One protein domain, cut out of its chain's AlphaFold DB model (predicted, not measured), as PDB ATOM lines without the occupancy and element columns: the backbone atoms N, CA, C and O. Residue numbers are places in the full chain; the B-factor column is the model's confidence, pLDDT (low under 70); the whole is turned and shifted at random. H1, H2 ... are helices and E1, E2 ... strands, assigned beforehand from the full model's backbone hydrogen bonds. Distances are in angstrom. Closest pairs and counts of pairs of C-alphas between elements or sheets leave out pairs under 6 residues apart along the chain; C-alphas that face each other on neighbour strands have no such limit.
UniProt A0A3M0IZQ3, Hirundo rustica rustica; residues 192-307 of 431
ATOM      1  N   LYS A 192     156.667 175.464 224.139       73.94
ATOM      2  CA  LYS A 192     155.813 174.289 224.042       73.94
ATOM      3  C   LYS A 192     155.863 173.480 225.327       73.94
ATOM      4  O   LYS A 192     156.882 172.859 225.614       73.94
ATOM      5  N   ASP A 193     154.739 173.435 226.029       73.81
ATOM      6  CA  ASP A 193     154.564 172.593 227.208       73.81
ATOM      7  C   ASP A 193     153.847 171.296 226.845       73.81
ATOM      8  O   ASP A 193     152.818 171.283 226.162       73.81
ATOM      9  N   LEU A 194     154.388 170.188 227.328       73.19
ATOM     10  CA  LEU A 194     153.799 168.866 227.229       73.19
ATOM     11  C   LEU A 194     153.764 168.248 228.625       73.19
ATOM     12  O   LEU A 194     154.745 168.327 229.357       73.19
ATOM     13  N   ALA A 195     152.656 167.612 228.994       75.31
ATOM     14  CA  ALA A 195     152.525 166.907 230.264       75.31
ATOM     15  C   ALA A 195     151.870 165.541 230.052       75.31
ATOM     16  O   ALA A 195     150.918 165.421 229.279       75.31
ATOM     17  N   TRP A 196     152.374 164.519 230.738       73.38
ATOM     18  CA  TRP A 196     151.858 163.153 230.665       73.38
ATOM     19  C   TRP A 196     152.013 162.418 232.000       73.38
ATOM     20  O   TRP A 196     152.930 162.681 232.780       73.38
ATOM     21  N   SER A 197     151.109 161.473 232.257       76.38
ATOM     22  CA  SER A 197     151.171 160.562 233.403       76.38
ATOM     23  C   SER A 197     151.867 159.260 233.016       76.38
ATOM     24  O   SER A 197     151.501 158.644 232.014       76.38
ATOM     25  N   VAL A 198     152.824 158.818 233.824       80.50
ATOM     26  CA  VAL A 198     153.584 157.573 233.632       80.50
ATOM     27  C   VAL A 198     153.538 156.722 234.887       80.50
ATOM     28  O   VAL A 198     153.381 157.248 235.987       80.50
ATOM     29  N   SER A 199     153.681 155.409 234.727       81.88
ATOM     30  CA  SER A 199     153.829 154.500 235.860       81.88
ATOM     31  C   SER A 199     155.053 154.874 236.693       81.88
ATOM     32  O   SER A 199     156.125 155.178 236.167       81.88
ATOM     33  N   ARG A 200     154.900 154.846 238.014       78.44
ATOM     34  CA  ARG A 200     155.997 155.102 238.944       78.44
ATOM     35  C   ARG A 200     157.144 154.121 238.682       78.44
ATOM     36  O   ARG A 200     156.920 152.916 238.586       78.44
ATOM     37  N   GLY A 201     158.364 154.638 238.566       78.19
ATOM     38  CA  GLY A 201     159.564 153.866 238.233       78.19
ATOM     39  C   GLY A 201     159.897 153.781 236.738       78.19
ATOM     40  O   GLY A 201     160.981 153.305 236.399       78.19
ATOM     41  N   THR A 202     159.027 154.249 235.832       83.56
ATOM     42  CA  THR A 202     159.313 154.302 234.382       83.56
ATOM     43  C   THR A 202     159.600 155.715 233.864       83.56
ATOM     44  O   THR A 202     159.823 155.903 232.667       83.56
ATOM     45  N   GLU A 203     159.679 156.715 234.749       82.50
ATOM     46  CA  GLU A 203     159.782 158.134 234.394       82.50
ATOM     47  C   GLU A 203     161.008 158.410 233.523       82.50
ATOM     48  O   GLU A 203     160.904 159.059 232.485       82.50
ATOM     49  N   ASN A 204     162.162 157.862 233.912       82.31
ATOM     50  CA  ASN A 204     163.412 158.043 233.177       82.31
ATOM     51  C   ASN A 204     163.345 157.428 231.773       82.31
ATOM     52  O   ASN A 204     163.852 158.021 230.827       82.31
ATOM     53  N   SER A 205     162.688 156.273 231.612       84.56
ATOM     54  CA  SER A 205     162.515 155.640 230.299       84.56
ATOM     55  C   SER A 205     161.634 156.498 229.387       84.56
ATOM     56  O   SER A 205     161.999 156.753 228.241       84.56
ATOM     57  N   CYS A 206     160.527 157.031 229.910       81.75
ATOM     58  CA  CYS A 206     159.651 157.931 229.161       81.75
ATOM     59  C   CYS A 206     160.335 159.255 228.795       81.75
ATOM     60  O   CYS A 206     160.169 159.741 227.677       81.75
ATOM     61  N   ILE A 207     161.138 159.814 229.705       83.06
ATOM     62  CA  ILE A 207     161.945 161.011 229.441       83.06
ATOM     63  C   ILE A 207     162.958 160.743 228.322       83.06
ATOM     64  O   ILE A 207     163.060 161.541 227.395       83.06
ATOM     65  N   GLN A 208     163.665 159.610 228.361       84.12
ATOM     66  CA  GLN A 208     164.611 159.239 227.305       84.12
ATOM     67  C   GLN A 208     163.909 159.058 225.953       84.12
ATOM     68  O   GLN A 208     164.372 159.604 224.958       84.12
ATOM     69  N   MET A 209     162.748 158.393 225.908       84.69
ATOM     70  CA  MET A 209     161.966 158.270 224.668       84.69
ATOM     71  C   MET A 209     161.549 159.629 224.095       84.69
ATOM     72  O   MET A 209     161.625 159.830 222.886       84.69
ATOM     73  N   LEU A 210     161.129 160.578 224.939       82.69
ATOM     74  CA  LEU A 210     160.818 161.938 224.497       82.69
ATOM     75  C   LEU A 210     162.044 162.602 223.863       82.69
ATOM     76  O   LEU A 210     161.945 163.151 222.768       82.69
ATOM     77  N   VAL A 211     163.184 162.557 224.551       81.56
ATOM     78  CA  VAL A 211     164.431 163.168 224.076       81.56
ATOM     79  C   VAL A 211     164.858 162.547 222.747       81.56
ATOM     80  O   VAL A 211     165.197 163.281 221.821       81.56
ATOM     81  N   GLU A 212     164.778 161.223 222.613       83.88
ATOM     82  CA  GLU A 212     165.079 160.526 221.360       83.88
ATOM     83  C   GLU A 212     164.091 160.876 220.242       83.88
ATOM     84  O   GLU A 212     164.510 161.084 219.102       83.88
ATOM     85  N   ASN A 213     162.802 161.050 220.540       84.38
ATOM     86  CA  ASN A 213     161.820 161.508 219.552       84.38
ATOM     87  C   ASN A 213     162.108 162.937 219.077       84.38
ATOM     88  O   ASN A 213     162.040 163.216 217.877       84.38
ATOM     89  N   VAL A 214     162.469 163.838 219.995       81.19
ATOM     90  CA  VAL A 214     162.860 165.215 219.665       81.19
ATOM     91  C   VAL A 214     164.133 165.210 218.814       81.19
ATOM     92  O   VAL A 214     164.145 165.819 217.745       81.19
ATOM     93  N   LYS A 215     165.167 164.457 219.215       82.06
ATOM     94  CA  LYS A 215     166.398 164.262 218.427       82.06
ATOM     95  C   LYS A 215     166.105 163.718 217.031       82.06
ATOM     96  O   LYS A 215     166.592 164.270 216.052       82.06
ATOM     97  N   THR A 216     165.296 162.667 216.924       82.56
ATOM     98  CA  THR A 216     164.947 162.034 215.642       82.56
ATOM     99  C   THR A 216     164.212 163.008 214.727       82.56
ATOM    100  O   THR A 216     164.566 163.139 213.555       82.56
ATOM    101  N   THR A 217     163.241 163.746 215.269       82.56
ATOM    102  CA  THR A 217     162.485 164.761 214.521       82.56
ATOM    103  C   THR A 217     163.411 165.856 214.000       82.56
ATOM    104  O   THR A 217     163.362 166.211 212.825       82.56
ATOM    105  N   LEU A 218     164.310 166.357 214.845       77.88
ATOM    106  CA  LEU A 218     165.248 167.410 214.469       77.88
ATOM    107  C   LEU A 218     166.290 166.934 213.458       77.88
ATOM    108  O   LEU A 218     166.553 167.637 212.486       77.88
ATOM    109  N   ASN A 219     166.807 165.717 213.617       77.62
ATOM    110  CA  ASN A 219     167.686 165.097 212.629       77.62
ATOM    111  C   ASN A 219     166.987 164.951 211.270       77.62
ATOM    112  O   ASN A 219     167.616 165.183 210.239       77.62
ATOM    113  N   SER A 220     165.691 164.615 211.255       79.62
ATOM    114  CA  SER A 220     164.897 164.555 210.023       79.62
ATOM    115  C   SER A 220     164.749 165.924 209.358       79.62
ATOM    116  O   SER A 220     164.855 166.020 208.141       79.62
ATOM    117  N   LEU A 221     164.542 166.983 210.143       74.44
ATOM    118  CA  LEU A 221     164.417 168.356 209.639       74.44
ATOM    119  C   LEU A 221     165.748 168.937 209.128       74.44
ATOM    120  O   LEU A 221     165.750 169.921 208.390       74.44
ATOM    121  N   HIS A 222     166.873 168.330 209.516       69.44
ATOM    122  CA  HIS A 222     168.226 168.819 209.260       69.44
ATOM    123  C   HIS A 222     168.965 168.066 208.129       69.44
ATOM    124  O   HIS A 222     170.141 168.331 207.872       69.44
ATOM    125  N   GLN A 223     168.300 167.143 207.416       60.03
ATOM    126  CA  GLN A 223     168.909 166.268 206.392       60.03
ATOM    127  C   GLN A 223     169.577 166.999 205.199       60.03
ATOM    128  O   GLN A 223     170.247 166.352 204.397       60.03
ATOM    129  N   GLY A 224     169.450 168.328 205.084       55.50
ATOM    130  CA  GLY A 224     169.981 169.131 203.973       55.50
ATOM    131  C   GLY A 224     171.157 170.070 204.288       55.50
ATOM    132  O   GLY A 224     171.604 170.780 203.388       55.50
ATOM    133  N   VAL A 225     171.666 170.126 205.526       55.09
ATOM    134  CA  VAL A 225     172.642 171.158 205.939       55.09
ATOM    135  C   VAL A 225     174.021 170.555 206.218       55.09
ATOM    136  O   VAL A 225     174.255 169.904 207.234       55.09
ATOM    137  N   SER A 226     174.983 170.816 205.330       52.09
ATOM    138  CA  SER A 226     176.401 170.538 205.580       52.09
ATOM    139  C   SER A 226     177.021 171.662 206.424       52.09
ATOM    140  O   SER A 226     177.124 172.788 205.939       52.09
ATOM    141  N   GLY A 227     177.463 171.370 207.652       55.66
ATOM    142  CA  GLY A 227     178.376 172.256 208.396       55.66
ATOM    143  C   GLY A 227     178.140 172.396 209.902       55.66
ATOM    144  O   GLY A 227     179.093 172.684 210.617       55.66
ATOM    145  N   PHE A 228     176.930 172.147 210.410       58.22
ATOM    146  CA  PHE A 228     176.629 172.245 211.844       58.22
ATOM    147  C   PHE A 228     175.742 171.072 212.258       58.22
ATOM    148  O   PHE A 228     174.628 170.974 211.775       58.22
ATOM    149  N   LYS A 229     176.221 170.147 213.095       63.16
ATOM    150  CA  LYS A 229     175.383 169.074 213.658       63.16
ATOM    151  C   LYS A 229     175.038 169.446 215.100       63.16
ATOM    152  O   LYS A 229     175.848 169.170 215.983       63.16
ATOM    153  N   PRO A 230     173.895 170.103 215.350       66.12
ATOM    154  CA  PRO A 230     173.477 170.391 216.712       66.12
ATOM    155  C   PRO A 230     173.200 169.069 217.431       66.12
ATOM    156  O   PRO A 230     172.405 168.256 216.957       66.12
ATOM    157  N   SER A 231     173.860 168.843 218.566       70.94
ATOM    158  CA  SER A 231     173.569 167.709 219.435       70.94
ATOM    159  C   SER A 231     172.654 168.169 220.567       70.94
ATOM    160  O   SER A 231     172.866 169.209 221.195       70.94
ATOM    161  N   ILE A 232     171.587 167.404 220.804       75.31
ATOM    162  CA  ILE A 232     170.743 167.587 221.984       75.31
ATOM    163  C   ILE A 232     171.232 166.643 223.061       75.31
ATOM    164  O   ILE A 232     171.291 165.430 222.857       75.31
ATOM    165  N   SER A 233     171.535 167.201 224.222       78.69
ATOM    166  CA  SER A 233     171.901 166.445 225.412       78.69
ATOM    167  C   SER A 233     170.880 166.678 226.517       78.69
ATOM    168  O   SER A 233     170.287 167.753 226.630       78.69
ATOM    169  N   LEU A 234     170.667 165.640 227.319       81.06
ATOM    170  CA  LEU A 234     169.926 165.733 228.566       81.06
ATOM    171  C   LEU A 234     170.948 165.890 229.692       81.06
ATOM    172  O   LEU A 234     171.847 165.059 229.812       81.06
ATOM    173  N   GLN A 235     170.817 166.940 230.495       81.12
ATOM    174  CA  GLN A 235     171.685 167.188 231.645       81.12
ATOM    175  C   GLN A 235     170.854 167.165 232.924       81.12
ATOM    176  O   GLN A 235     169.763 167.734 232.972       81.12
ATOM    177  N   GLU A 236     171.340 166.486 233.959       78.75
ATOM    178  CA  GLU A 236     170.680 166.488 235.263       78.75
ATOM    179  C   GLU A 236     170.793 167.867 235.913       78.75
ATOM    180  O   GLU A 236     171.821 168.537 235.823       78.75
ATOM    181  N   ALA A 237     169.741 168.300 236.608       72.56
ATOM    182  CA  ALA A 237     169.740 169.626 237.220       72.56
ATOM    183  C   ALA A 237     170.841 169.813 238.282       72.56
ATOM    184  O   ALA A 237     171.280 170.938 238.513       72.56
ATOM    185  N   ALA A 238     171.313 168.718 238.891       67.25
ATOM    186  CA  ALA A 238     172.401 168.717 239.868       67.25
ATOM    187  C   ALA A 238     173.796 168.944 239.250       67.25
ATOM    188  O   ALA A 238     174.709 169.353 239.963       67.25
ATOM    189  N   SER A 239     173.970 168.684 237.949       61.78
ATOM    190  CA  SER A 239     175.248 168.820 237.237       61.78
ATOM    191  C   SER A 239     175.325 170.057 236.338       61.78
ATOM    192  O   SER A 239     176.371 170.314 235.741       61.78
ATOM    193  N   PHE A 240     174.246 170.843 236.253       62.50
ATOM    194  CA  PHE A 240     174.198 172.046 235.428       62.50
ATOM    195  C   PHE A 240     174.963 173.209 236.089       62.50
ATOM    196  O   PHE A 240     174.701 173.564 237.240       62.50
ATOM    197  N   GLY A 241     175.920 173.794 235.360       57.50
ATOM    198  CA  GLY A 241     176.741 174.921 235.818       57.50
ATOM    199  C   GLY A 241     175.930 176.186 236.137       57.50
ATOM    200  O   GLY A 241     174.791 176.342 235.707       57.50
ATOM    201  N   ALA A 242     176.520 177.100 236.913       50.56
ATOM    202  CA  ALA A 242     175.818 178.221 237.550       50.56
ATOM    203  C   ALA A 242     175.205 179.275 236.597       50.56
ATOM    204  O   ALA A 242     174.329 180.026 237.026       50.56
ATOM    205  N   GLU A 243     175.616 179.341 235.328       60.88
ATOM    206  CA  GLU A 243     175.081 180.309 234.358       60.88
ATOM    207  C   GLU A 243     173.891 179.723 233.584       60.88
ATOM    208  O   GLU A 243     174.021 179.132 232.513       60.88
ATOM    209  N   LEU A 244     172.698 179.882 234.159       64.12
ATOM    210  CA  LEU A 244     171.429 179.604 233.489       64.12
ATOM    211  C   LEU A 244     171.068 180.775 232.568       64.12
ATOM    212  O   LEU A 244     171.173 181.934 232.964       64.12
ATOM    213  N   ASN A 245     170.582 180.480 231.360       71.50
ATOM    214  CA  ASN A 245     169.962 181.509 230.526       71.50
ATOM    215  C   ASN A 245     168.616 181.964 231.124       71.50
ATOM    216  O   ASN A 245     168.027 181.264 231.951       71.50
ATOM    217  N   ASP A 246     168.106 183.117 230.680       68.12
ATOM    218  CA  ASP A 246     166.873 183.721 231.214       68.12
ATOM    219  C   ASP A 246     165.682 182.750 231.216       68.12
ATOM    220  O   ASP A 246     164.892 182.728 232.159       68.12
ATOM    221  N   PHE A 247     165.581 181.903 230.184       73.19
ATOM    222  CA  PHE A 247     164.561 180.859 230.097       73.19
ATOM    223  C   PHE A 247     164.700 179.844 231.236       73.19
ATOM    224  O   PHE A 247     163.748 179.616 231.976       73.19
ATOM    225  N   ALA A 248     165.884 179.267 231.430       71.88
ATOM    226  CA  ALA A 248     166.111 178.279 232.475       71.88
ATOM    227  C   ALA A 248     166.003 178.884 233.890       71.88
ATOM    228  O   ALA A 248     165.514 178.221 234.808       71.88
ATOM    229  N   ALA A 249     166.393 180.152 234.063       73.56
ATOM    230  CA  ALA A 249     166.214 180.896 235.306       73.56
ATOM    231  C   ALA A 249     164.728 181.133 235.632       73.56
ATOM    232  O   ALA A 249     164.315 180.905 236.770       73.56
ATOM    233  N   PHE A 250     163.920 181.533 234.643       67.25
ATOM    234  CA  PHE A 250     162.469 181.695 234.789       67.25
ATOM    235  C   PHE A 250     161.785 180.364 235.110       67.25
ATOM    236  O   PHE A 250     161.039 180.253 236.081       67.25
ATOM    237  N   GLU A 251     162.096 179.321 234.345       73.25
ATOM    238  CA  GLU A 251     161.538 177.989 234.541       73.25
ATOM    239  C   GLU A 251     161.857 177.443 235.949       73.25
ATOM    240  O   GLU A 251     161.008 176.815 236.586       73.25
ATOM    241  N   ARG A 252     163.037 177.733 236.509       71.75
ATOM    242  CA  ARG A 252     163.393 177.315 237.875       71.75
ATOM    243  C   ARG A 252     162.481 177.922 238.951       71.75
ATOM    244  O   ARG A 252     162.328 177.326 240.013       71.75
ATOM    245  N   GLN A 253     161.851 179.068 238.685       67.88
ATOM    246  CA  GLN A 253     160.879 179.685 239.598       67.88
ATOM    247  C   GLN A 253     159.531 178.951 239.608       67.88
ATOM    248  O   GLN A 253     158.799 179.038 240.590       67.88
ATOM    249  N   LEU A 254     159.197 178.223 238.534       65.12
ATOM    250  CA  LEU A 254     157.915 177.523 238.385       65.12
ATOM    251  C   LEU A 254     157.873 176.159 239.089       65.12
ATOM    252  O   LEU A 254     156.801 175.572 239.217       65.12
ATOM    253  N   GLY A 255     159.018 175.633 239.525       68.81
ATOM    254  CA  GLY A 255     159.095 174.375 240.262       68.81
ATOM    255  C   GLY A 255     160.444 173.682 240.127       68.81
ATOM    256  O   GLY A 255     161.317 174.115 239.376       68.81
ATOM    257  N   GLU A 256     160.601 172.572 240.849       76.69
ATOM    258  CA  GLU A 256     161.828 171.779 240.835       76.69
ATOM    259  C   GLU A 256     162.058 171.142 239.455       76.69
ATOM    260  O   GLU A 256     161.233 170.384 238.934       76.69
ATOM    261  N   ILE A 257     163.191 171.486 238.842       81.38
ATOM    262  CA  ILE A 257     163.613 170.959 237.544       81.38
ATOM    263  C   ILE A 257     164.449 169.711 237.791       81.38
ATOM    264  O   ILE A 257     165.392 169.738 238.577       81.38
ATOM    265  N   ARG A 258     164.131 168.627 237.081       81.19
ATOM    266  CA  ARG A 258     164.879 167.369 237.164       81.19
ATOM    267  C   ARG A 258     165.973 167.294 236.103       81.19
ATOM    268  O   ARG A 258     167.087 166.873 236.400       81.19
ATOM    269  N   HIS A 259     165.664 167.729 234.881       84.75
ATOM    270  CA  HIS A 259     166.618 167.737 233.773       84.75
ATOM    271  C   HIS A 259     166.490 168.991 232.909       84.75
ATOM    272  O   HIS A 259     165.393 169.521 232.723       84.75
ATOM    273  N   PHE A 260     167.607 169.396 232.316       84.56
ATOM    274  CA  PHE A 260     167.696 170.405 231.271       84.56
ATOM    275  C   PHE A 260     167.897 169.727 229.912       84.56
ATOM    276  O   PHE A 260     168.699 168.800 229.779       84.56
ATOM    277  N   LEU A 261     167.163 170.189 228.899       85.12
ATOM    278  CA  LEU A 261     167.438 169.887 227.497       85.12
ATOM    279  C   LEU A 261     168.347 170.980 226.946       85.12
ATOM    280  O   LEU A 261     167.944 172.143 226.861       85.12
ATOM    281  N   CYS A 262     169.549 170.597 226.533       83.44
ATOM    282  CA  CYS A 262     170.563 171.524 226.052       83.44
ATOM    283  C   CYS A 262     170.904 171.233 224.597       83.44
ATOM    284  O   CYS A 262     171.052 170.072 224.212       83.44
ATOM    285  N   VAL A 263     171.065 172.291 223.807       79.31
ATOM    286  CA  VAL A 263     171.536 172.223 222.419       79.31
ATOM    287  C   VAL A 263     172.915 172.856 222.355       79.31
ATOM    288  O   VAL A 263     173.093 174.009 222.750       79.31
ATOM    289  N   GLY A 264     173.894 172.111 221.853       72.56
ATOM    290  CA  GLY A 264     175.260 172.596 221.695       72.56
ATOM    291  C   GLY A 264     175.980 171.950 220.514       72.56
ATOM    292  O   GLY A 264     175.460 171.010 219.904       72.56
ATOM    293  N   PRO A 265     177.164 172.471 220.158       64.50
ATOM    294  CA  PRO A 265     178.062 171.784 219.246       64.50
ATOM    295  C   PRO A 265     178.625 170.524 219.921       64.50
ATOM    296  O   PRO A 265     179.100 170.561 221.052       64.50
ATOM    297  N   ASP A 266     178.576 169.395 219.223       56.06
ATOM    298  CA  ASP A 266     179.319 168.187 219.598       56.06
ATOM    299  C   ASP A 266     180.833 168.469 219.430       56.06
ATOM    300  O   ASP A 266     181.200 168.915 218.334       56.06
ATOM    301  N   PRO A 267     181.722 168.295 220.443       50.34
ATOM    302  CA  PRO A 267     181.586 167.490 221.668       50.34
ATOM    303  C   PRO A 267     181.661 168.239 223.021       50.34
ATOM    304  O   PRO A 267     181.769 167.586 224.059       50.34
ATOM    305  N   GLU A 268     181.624 169.575 223.063       52.84
ATOM    306  CA  GLU A 268     181.849 170.341 224.306       52.84
ATOM    307  C   GLU A 268     180.551 170.926 224.908       52.84
ATOM    308  O   GLU A 268     179.925 171.806 224.312       52.84
ATOM    309  N   PRO A 269     180.126 170.480 226.110       56.09
ATOM    310  CA  PRO A 269     179.131 171.175 226.923       56.09
ATOM    311  C   PRO A 269     179.731 172.374 227.693       56.09
ATOM    312  O   PRO A 269     180.937 172.409 227.933       56.09
ATOM    313  N   PRO A 270     178.884 173.316 228.161       57.44
ATOM    314  CA  PRO A 270     177.427 173.238 228.154       57.44
ATOM    315  C   PRO A 270     176.811 174.006 226.981       57.44
ATOM    316  O   PRO A 270     176.932 175.222 226.862       57.44
ATOM    317  N   GLY A 271     176.096 173.279 226.120       67.25
ATOM    318  CA  GLY A 271     175.187 173.887 225.154       67.25
ATOM    319  C   GLY A 271     174.120 174.750 225.842       67.25
ATOM    320  O   GLY A 271     173.855 174.616 227.036       67.25
ATOM    321  N   SER A 272     173.469 175.624 225.080       78.75
ATOM    322  CA  SER A 272     172.406 176.489 225.598       78.75
ATOM    323  C   SER A 272     171.175 175.671 226.001       78.75
ATOM    324  O   SER A 272     170.717 174.810 225.245       78.75
ATOM    325  N   CYS A 273     170.613 175.952 227.181       83.38
ATOM    326  CA  CYS A 273     169.380 175.317 227.643       83.38
ATOM    327  C   CYS A 273     168.189 175.771 226.787       83.38
ATOM    328  O   CYS A 273     167.835 176.949 226.773       83.38
ATOM    329  N   VAL A 274     167.546 174.834 226.098       86.06
ATOM    330  CA  VAL A 274     166.361 175.088 225.263       86.06
ATOM    331  C   VAL A 274     165.085 174.530 225.871       86.06
ATOM    332  O   VAL A 274     164.001 174.871 225.417       86.06
ATOM    333  N   GLY A 275     165.180 173.673 226.885       86.31
ATOM    334  CA  GLY A 275     164.014 173.066 227.507       86.31
ATOM    335  C   GLY A 275     164.289 172.559 228.912       86.31
ATOM    336  O   GLY A 275     165.436 172.366 229.310       86.31
ATOM    337  N   VAL A 276     163.225 172.319 229.661       86.44
ATOM    338  CA  VAL A 276     163.273 171.792 231.025       86.44
ATOM    339  C   VAL A 276     162.295 170.638 231.164       86.44
ATOM    340  O   VAL A 276     161.229 170.630 230.552       86.44
ATOM    341  N   ILE A 277     162.654 169.658 231.984       85.12
ATOM    342  CA  ILE A 277     161.784 168.542 232.342       85.12
ATOM    343  C   ILE A 277     161.608 168.537 233.852       85.12
ATOM    344  O   ILE A 277     162.580 168.501 234.613       85.12
ATOM    345  N   ARG A 278     160.348 168.519 234.275       83.25
ATOM    346  CA  ARG A 278     159.938 168.412 235.671       83.25
ATOM    347  C   ARG A 278     159.188 167.118 235.891       83.25
ATOM    348  O   ARG A 278     158.493 166.613 235.010       83.25
ATOM    349  N   THR A 279     159.295 166.621 237.107       74.31
ATOM    350  CA  THR A 279     158.425 165.570 237.616       74.31
ATOM    351  C   THR A 279     157.732 166.140 238.833       74.31
ATOM    352  O   THR A 279     158.416 166.514 239.781       74.31
ATOM    353  N   ALA A 280     156.409 166.273 238.785       63.09
ATOM    354  CA  ALA A 280     155.672 166.903 239.871       63.09
ATOM    355  C   ALA A 280     155.836 166.075 241.161       63.09
ATOM    356  O   ALA A 280     155.513 164.877 241.152       63.09
ATOM    357  N   PRO A 281     156.306 166.667 242.272       52.22
ATOM    358  CA  PRO A 281     156.270 165.997 243.557       52.22
ATOM    359  C   PRO A 281     154.823 165.989 244.071       52.22
ATOM    360  O   PRO A 281     154.317 166.971 244.593       52.22
ATOM    361  N   GLY A 282     154.138 164.861 243.896       50.62
ATOM    362  CA  GLY A 282     153.140 164.358 244.848       50.62
ATOM    363  C   GLY A 282     151.831 165.126 245.097       50.62
ATOM    364  O   GLY A 282     151.090 164.680 245.967       50.62
ATOM    365  N   GLU A 283     151.484 166.205 244.387       45.78
ATOM    366  CA  GLU A 283     150.176 166.871 244.608       45.78
ATOM    367  C   GLU A 283     148.977 166.075 244.058       45.78
ATOM    368  O   GLU A 283     147.848 166.245 244.518       45.78
ATOM    369  N   PHE A 284     149.221 165.115 243.162       47.59
ATOM    370  CA  PHE A 284     148.286 164.028 242.867       47.59
ATOM    371  C   PHE A 284     148.793 162.758 243.556       47.59
ATOM    372  O   PHE A 284     149.693 162.088 243.054       47.59
ATOM    373  N   GLN A 285     148.232 162.435 244.725       46.94
ATOM    374  CA  GLN A 285     148.538 161.232 245.510       46.94
ATOM    375  C   GLN A 285     148.023 159.947 244.827       46.94
ATOM    376  O   GLN A 285     147.204 159.220 245.381       46.94
ATOM    377  N   SER A 286     148.490 159.650 243.612       56.69
ATOM    378  CA  SER A 286     148.379 158.301 243.062       56.69
ATOM    379  C   SER A 286     149.643 157.511 243.421       56.69
ATOM    380  O   SER A 286     150.757 157.928 243.072       56.69
ATOM    381  N   PRO A 287     149.524 156.365 244.116       63.56
ATOM    382  CA  PRO A 287     150.675 155.521 244.425       63.56
ATOM    383  C   PRO A 287     151.324 154.944 243.156       63.56
ATOM    384  O   PRO A 287     152.521 154.664 243.161       63.56
ATOM    385  N   GLU A 288     150.581 154.850 242.052       73.00
ATOM    386  CA  GLU A 288     151.005 154.153 240.833       73.00
ATOM    387  C   GLU A 288     151.482 155.078 239.709       73.00
ATOM    388  O   GLU A 288     152.211 154.622 238.829       73.00
ATOM    389  N   LEU A 289     151.101 156.361 239.719       71.38
ATOM    390  CA  LEU A 289     151.360 157.287 238.612       71.38
ATOM    391  C   LEU A 289     152.162 158.518 239.051       71.38
ATOM    392  O   LEU A 289     151.966 159.058 240.138       71.38
ATOM    393  N   VAL A 290     153.040 158.983 238.166       74.88
ATOM    394  CA  VAL A 290     153.828 160.213 238.289       74.88
ATOM    395  C   VAL A 290     153.564 161.089 237.069       74.88
ATOM    396  O   VAL A 290     153.505 160.598 235.943       74.88
ATOM    397  N   VAL A 291     153.397 162.395 237.281       77.88
ATOM    398  CA  VAL A 291     153.241 163.363 236.189       77.88
ATOM    399  C   VAL A 291     154.608 163.912 235.808       77.88
ATOM    400  O   VAL A 291     155.333 164.453 236.648       77.88
ATOM    401  N   VAL A 292     154.947 163.784 234.530       79.12
ATOM    402  CA  VAL A 292     156.140 164.368 233.918       79.12
ATOM    403  C   VAL A 292     155.680 165.498 233.006       79.12
ATOM    404  O   VAL A 292     154.762 165.317 232.208       79.12
ATOM    405  N   SER A 293     156.321 166.657 233.112       80.31
ATOM    406  CA  SER A 293     156.091 167.790 232.219       80.31
ATOM    407  C   SER A 293     157.394 168.226 231.565       80.31
ATOM    408  O   SER A 293     158.401 168.378 232.256       80.31
ATOM    409  N   ALA A 294     157.369 168.466 230.260       81.88
ATOM    410  CA  ALA A 294     158.475 169.020 229.498       81.88
ATOM    411  C   ALA A 294     158.068 170.358 228.877       81.88
ATOM    412  O   ALA A 294     157.034 170.440 228.218       81.88
ATOM    413  N   SER A 295     158.908 171.371 229.054       81.44
ATOM    414  CA  SER A 295     158.745 172.707 228.481       81.44
ATOM    415  C   SER A 295     159.904 172.963 227.530       81.44
ATOM    416  O   SER A 295     161.061 172.822 227.921       81.44
ATOM    417  N   LEU A 296     159.620 173.311 226.277       83.44
ATOM    418  CA  LEU A 296     160.622 173.506 225.229       83.44
ATOM    419  C   LEU A 296     160.455 174.880 224.579       83.44
ATOM    420  O   LEU A 296     159.415 175.171 223.995       83.44
ATOM    421  N   ASN A 297     161.485 175.717 224.634       83.75
ATOM    422  CA  ASN A 297     161.520 177.008 223.961       83.75
ATOM    423  C   ASN A 297     161.868 176.817 222.477       83.75
ATOM    424  O   ASN A 297     163.027 176.609 222.111       83.75
ATOM    425  N   LEU A 298     160.843 176.874 221.626       85.50
ATOM    426  CA  LEU A 298     160.970 176.660 220.188       85.50
ATOM    427  C   LEU A 298     161.707 177.805 219.494       85.50
ATOM    428  O   LEU A 298     162.392 177.551 218.508       85.50
ATOM    429  N   ASP A 299     161.627 179.028 220.020       82.88
ATOM    430  CA  ASP A 299     162.344 180.173 219.456       82.88
ATOM    431  C   ASP A 299     163.850 180.035 219.679       82.88
ATOM    432  O   ASP A 299     164.625 180.126 218.729       82.88
ATOM    433  N   LEU A 300     164.274 179.730 220.912       81.75
ATOM    434  CA  LEU A 300     165.683 179.462 221.224       81.75
ATOM    435  C   LEU A 300     166.205 178.255 220.442       81.75
ATOM    436  O   LEU A 300     167.313 178.292 219.909       81.75
ATOM    437  N   LEU A 301     165.397 177.197 220.340       84.50
ATOM    438  CA  LEU A 301     165.738 176.025 219.545       84.50
ATOM    439  C   LEU A 301     165.928 176.400 218.067       84.50
ATOM    440  O   LEU A 301     166.969 176.094 217.494       84.50
ATOM    441  N   ALA A 302     164.975 177.107 217.458       85.81
ATOM    442  CA  ALA A 302     165.068 177.547 216.069       85.81
ATOM    443  C   ALA A 302     166.274 178.466 215.838       85.81
ATOM    444  O   ALA A 302     166.975 178.311 214.838       85.81
ATOM    445  N   MET A 303     166.559 179.374 216.775       83.25
ATOM    446  CA  MET A 303     167.724 180.253 216.708       83.25
ATOM    447  C   MET A 303     169.039 179.483 216.670       83.25
ATOM    448  O   MET A 303     169.872 179.749 215.806       83.25
ATOM    449  N   LEU A 304     169.210 178.509 217.564       82.06
ATOM    450  CA  LEU A 304     170.428 177.704 217.639       82.06
ATOM    451  C   LEU A 304     170.583 176.787 216.424       82.06
ATOM    452  O   LEU A 304     171.672 176.689 215.866       82.06
ATOM    453  N   LEU A 305     169.498 176.142 215.987       80.88
ATOM    454  CA  LEU A 305     169.519 175.225 214.845       80.88
ATOM    455  C   LEU A 305     169.757 175.953 213.518       80.88
ATOM    456  O   LEU A 305     170.471 175.450 212.655       80.88
ATOM    457  N   CYS A 306     169.161 177.132 213.353       83.88
ATOM    458  CA  CYS A 306     169.231 177.893 212.109       83.88
ATOM    459  C   CYS A 306     170.331 178.963 212.132       83.88
ATOM    460  O   CYS A 306     170.475 179.689 211.156       83.88
ATOM    461  N   GLY A 307     171.098 179.110 213.217       81.50
ATOM    462  CA  GLY A 307     172.128 180.150 213.337       81.50
ATOM    463  C   GLY A 307     171.570 181.580 213.291       81.50
ATOM    464  O   GLY A 307     172.210 182.480 212.748       81.50
TER     465      GLY A 307
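AT A GLANCE: This is residues 192 to 307 of the 431 residues of a protein of Hirundo rustica rustica (UniProt A0A3M0IZQ3). A five-stranded sheet, curled like part of a barrel, wraps round the long helix H1. The short helix H2 packs on the opposite face of the sheet, along E4, while the short helix H3 follows E5 directly and packs near the beginning of E4. The printed part has 116 residues, with three named helices and five named strands in the order E1 H1 E2 H2 E3 E4 E5 H3; the sheet's order is E1 E5 E4 E3 E2, all antiparallel, and the class is mixed, helices and strands. The whole is compact, with a radius of gyration of the C-alphas of 14.8 A, yet elongated, spanning 49 by 30 by 23 A.

IN THESE COORDINATES: Across the sheet, E1 is residues 192 to 199, 23.1 A long, from C-alpha 192 at (155.813, 174.289, 224.042). E5 is residues 289 to 297, 26.6 A; E4 is residues 272 to 279, 21.4 A; E3 is residues 259 to 265 and E2 is residues 230 to 236. H1, residues 203 to 221, is 27.2 A long, from C-alpha 203 at (159.782, 158.134, 234.394). H2 is residues 246 to 254, and H3, residues 298 to 306, ends with C-alpha 306 at (169.231, 177.893, 212.109).

HOW THE PARTS SIT: The sheet is strongly twisted, with E1 and E2 as edge strands. E1 and E5 stand at 161 degrees, with N 194 and O 294 within hydrogen-bond range at 2.8 A. E3, E4 and E5 form a meander, each strand the antiparallel neighbour of the one before, and its two hairpins are E3 and E4, E4 and E5. N 295 and O 276 of E5 and E4 are 2.9 A apart, N 261 and O 275 of E3 and E4 2.8 A, and N 233 and O 262 of E2 and E3 2.9 A. There are three layers, helices on both faces of a sheet: H1 and H3 on one face, H2 on the other. The sheet curls round H1, whose closest C-alphas to E2 are those of Lys 215 and Ile 232, 6.5 A. H2, at a height over the sheet of 9.6 A, is over E4 and runs along it at 0 degrees on the local plane; their closest C-alphas, of Ala 248 and Cys 273, are 6.5 A apart. H3 is on the sheet but only just over none of its strands, with 2 of its 9 C-alphas falling on E4; the C-alphas of Val 274 and Leu 301 are the closest of E4 and H3, 5.8 A. Every O i to N i+4 pair is within hydrogen-bond range in H1 and H3, and 3 of 5 are in H2.

THE WHOLE: The two C-alphas farthest apart, of Ser 226 and Gln 285, are 49.6 A apart. The printed part has no cut and no long link. Its mean pLDDT is 73.4, and 36 residues are under 70, among them 222 to 230, 238 to 244, 265 to 271 and 280 to 287.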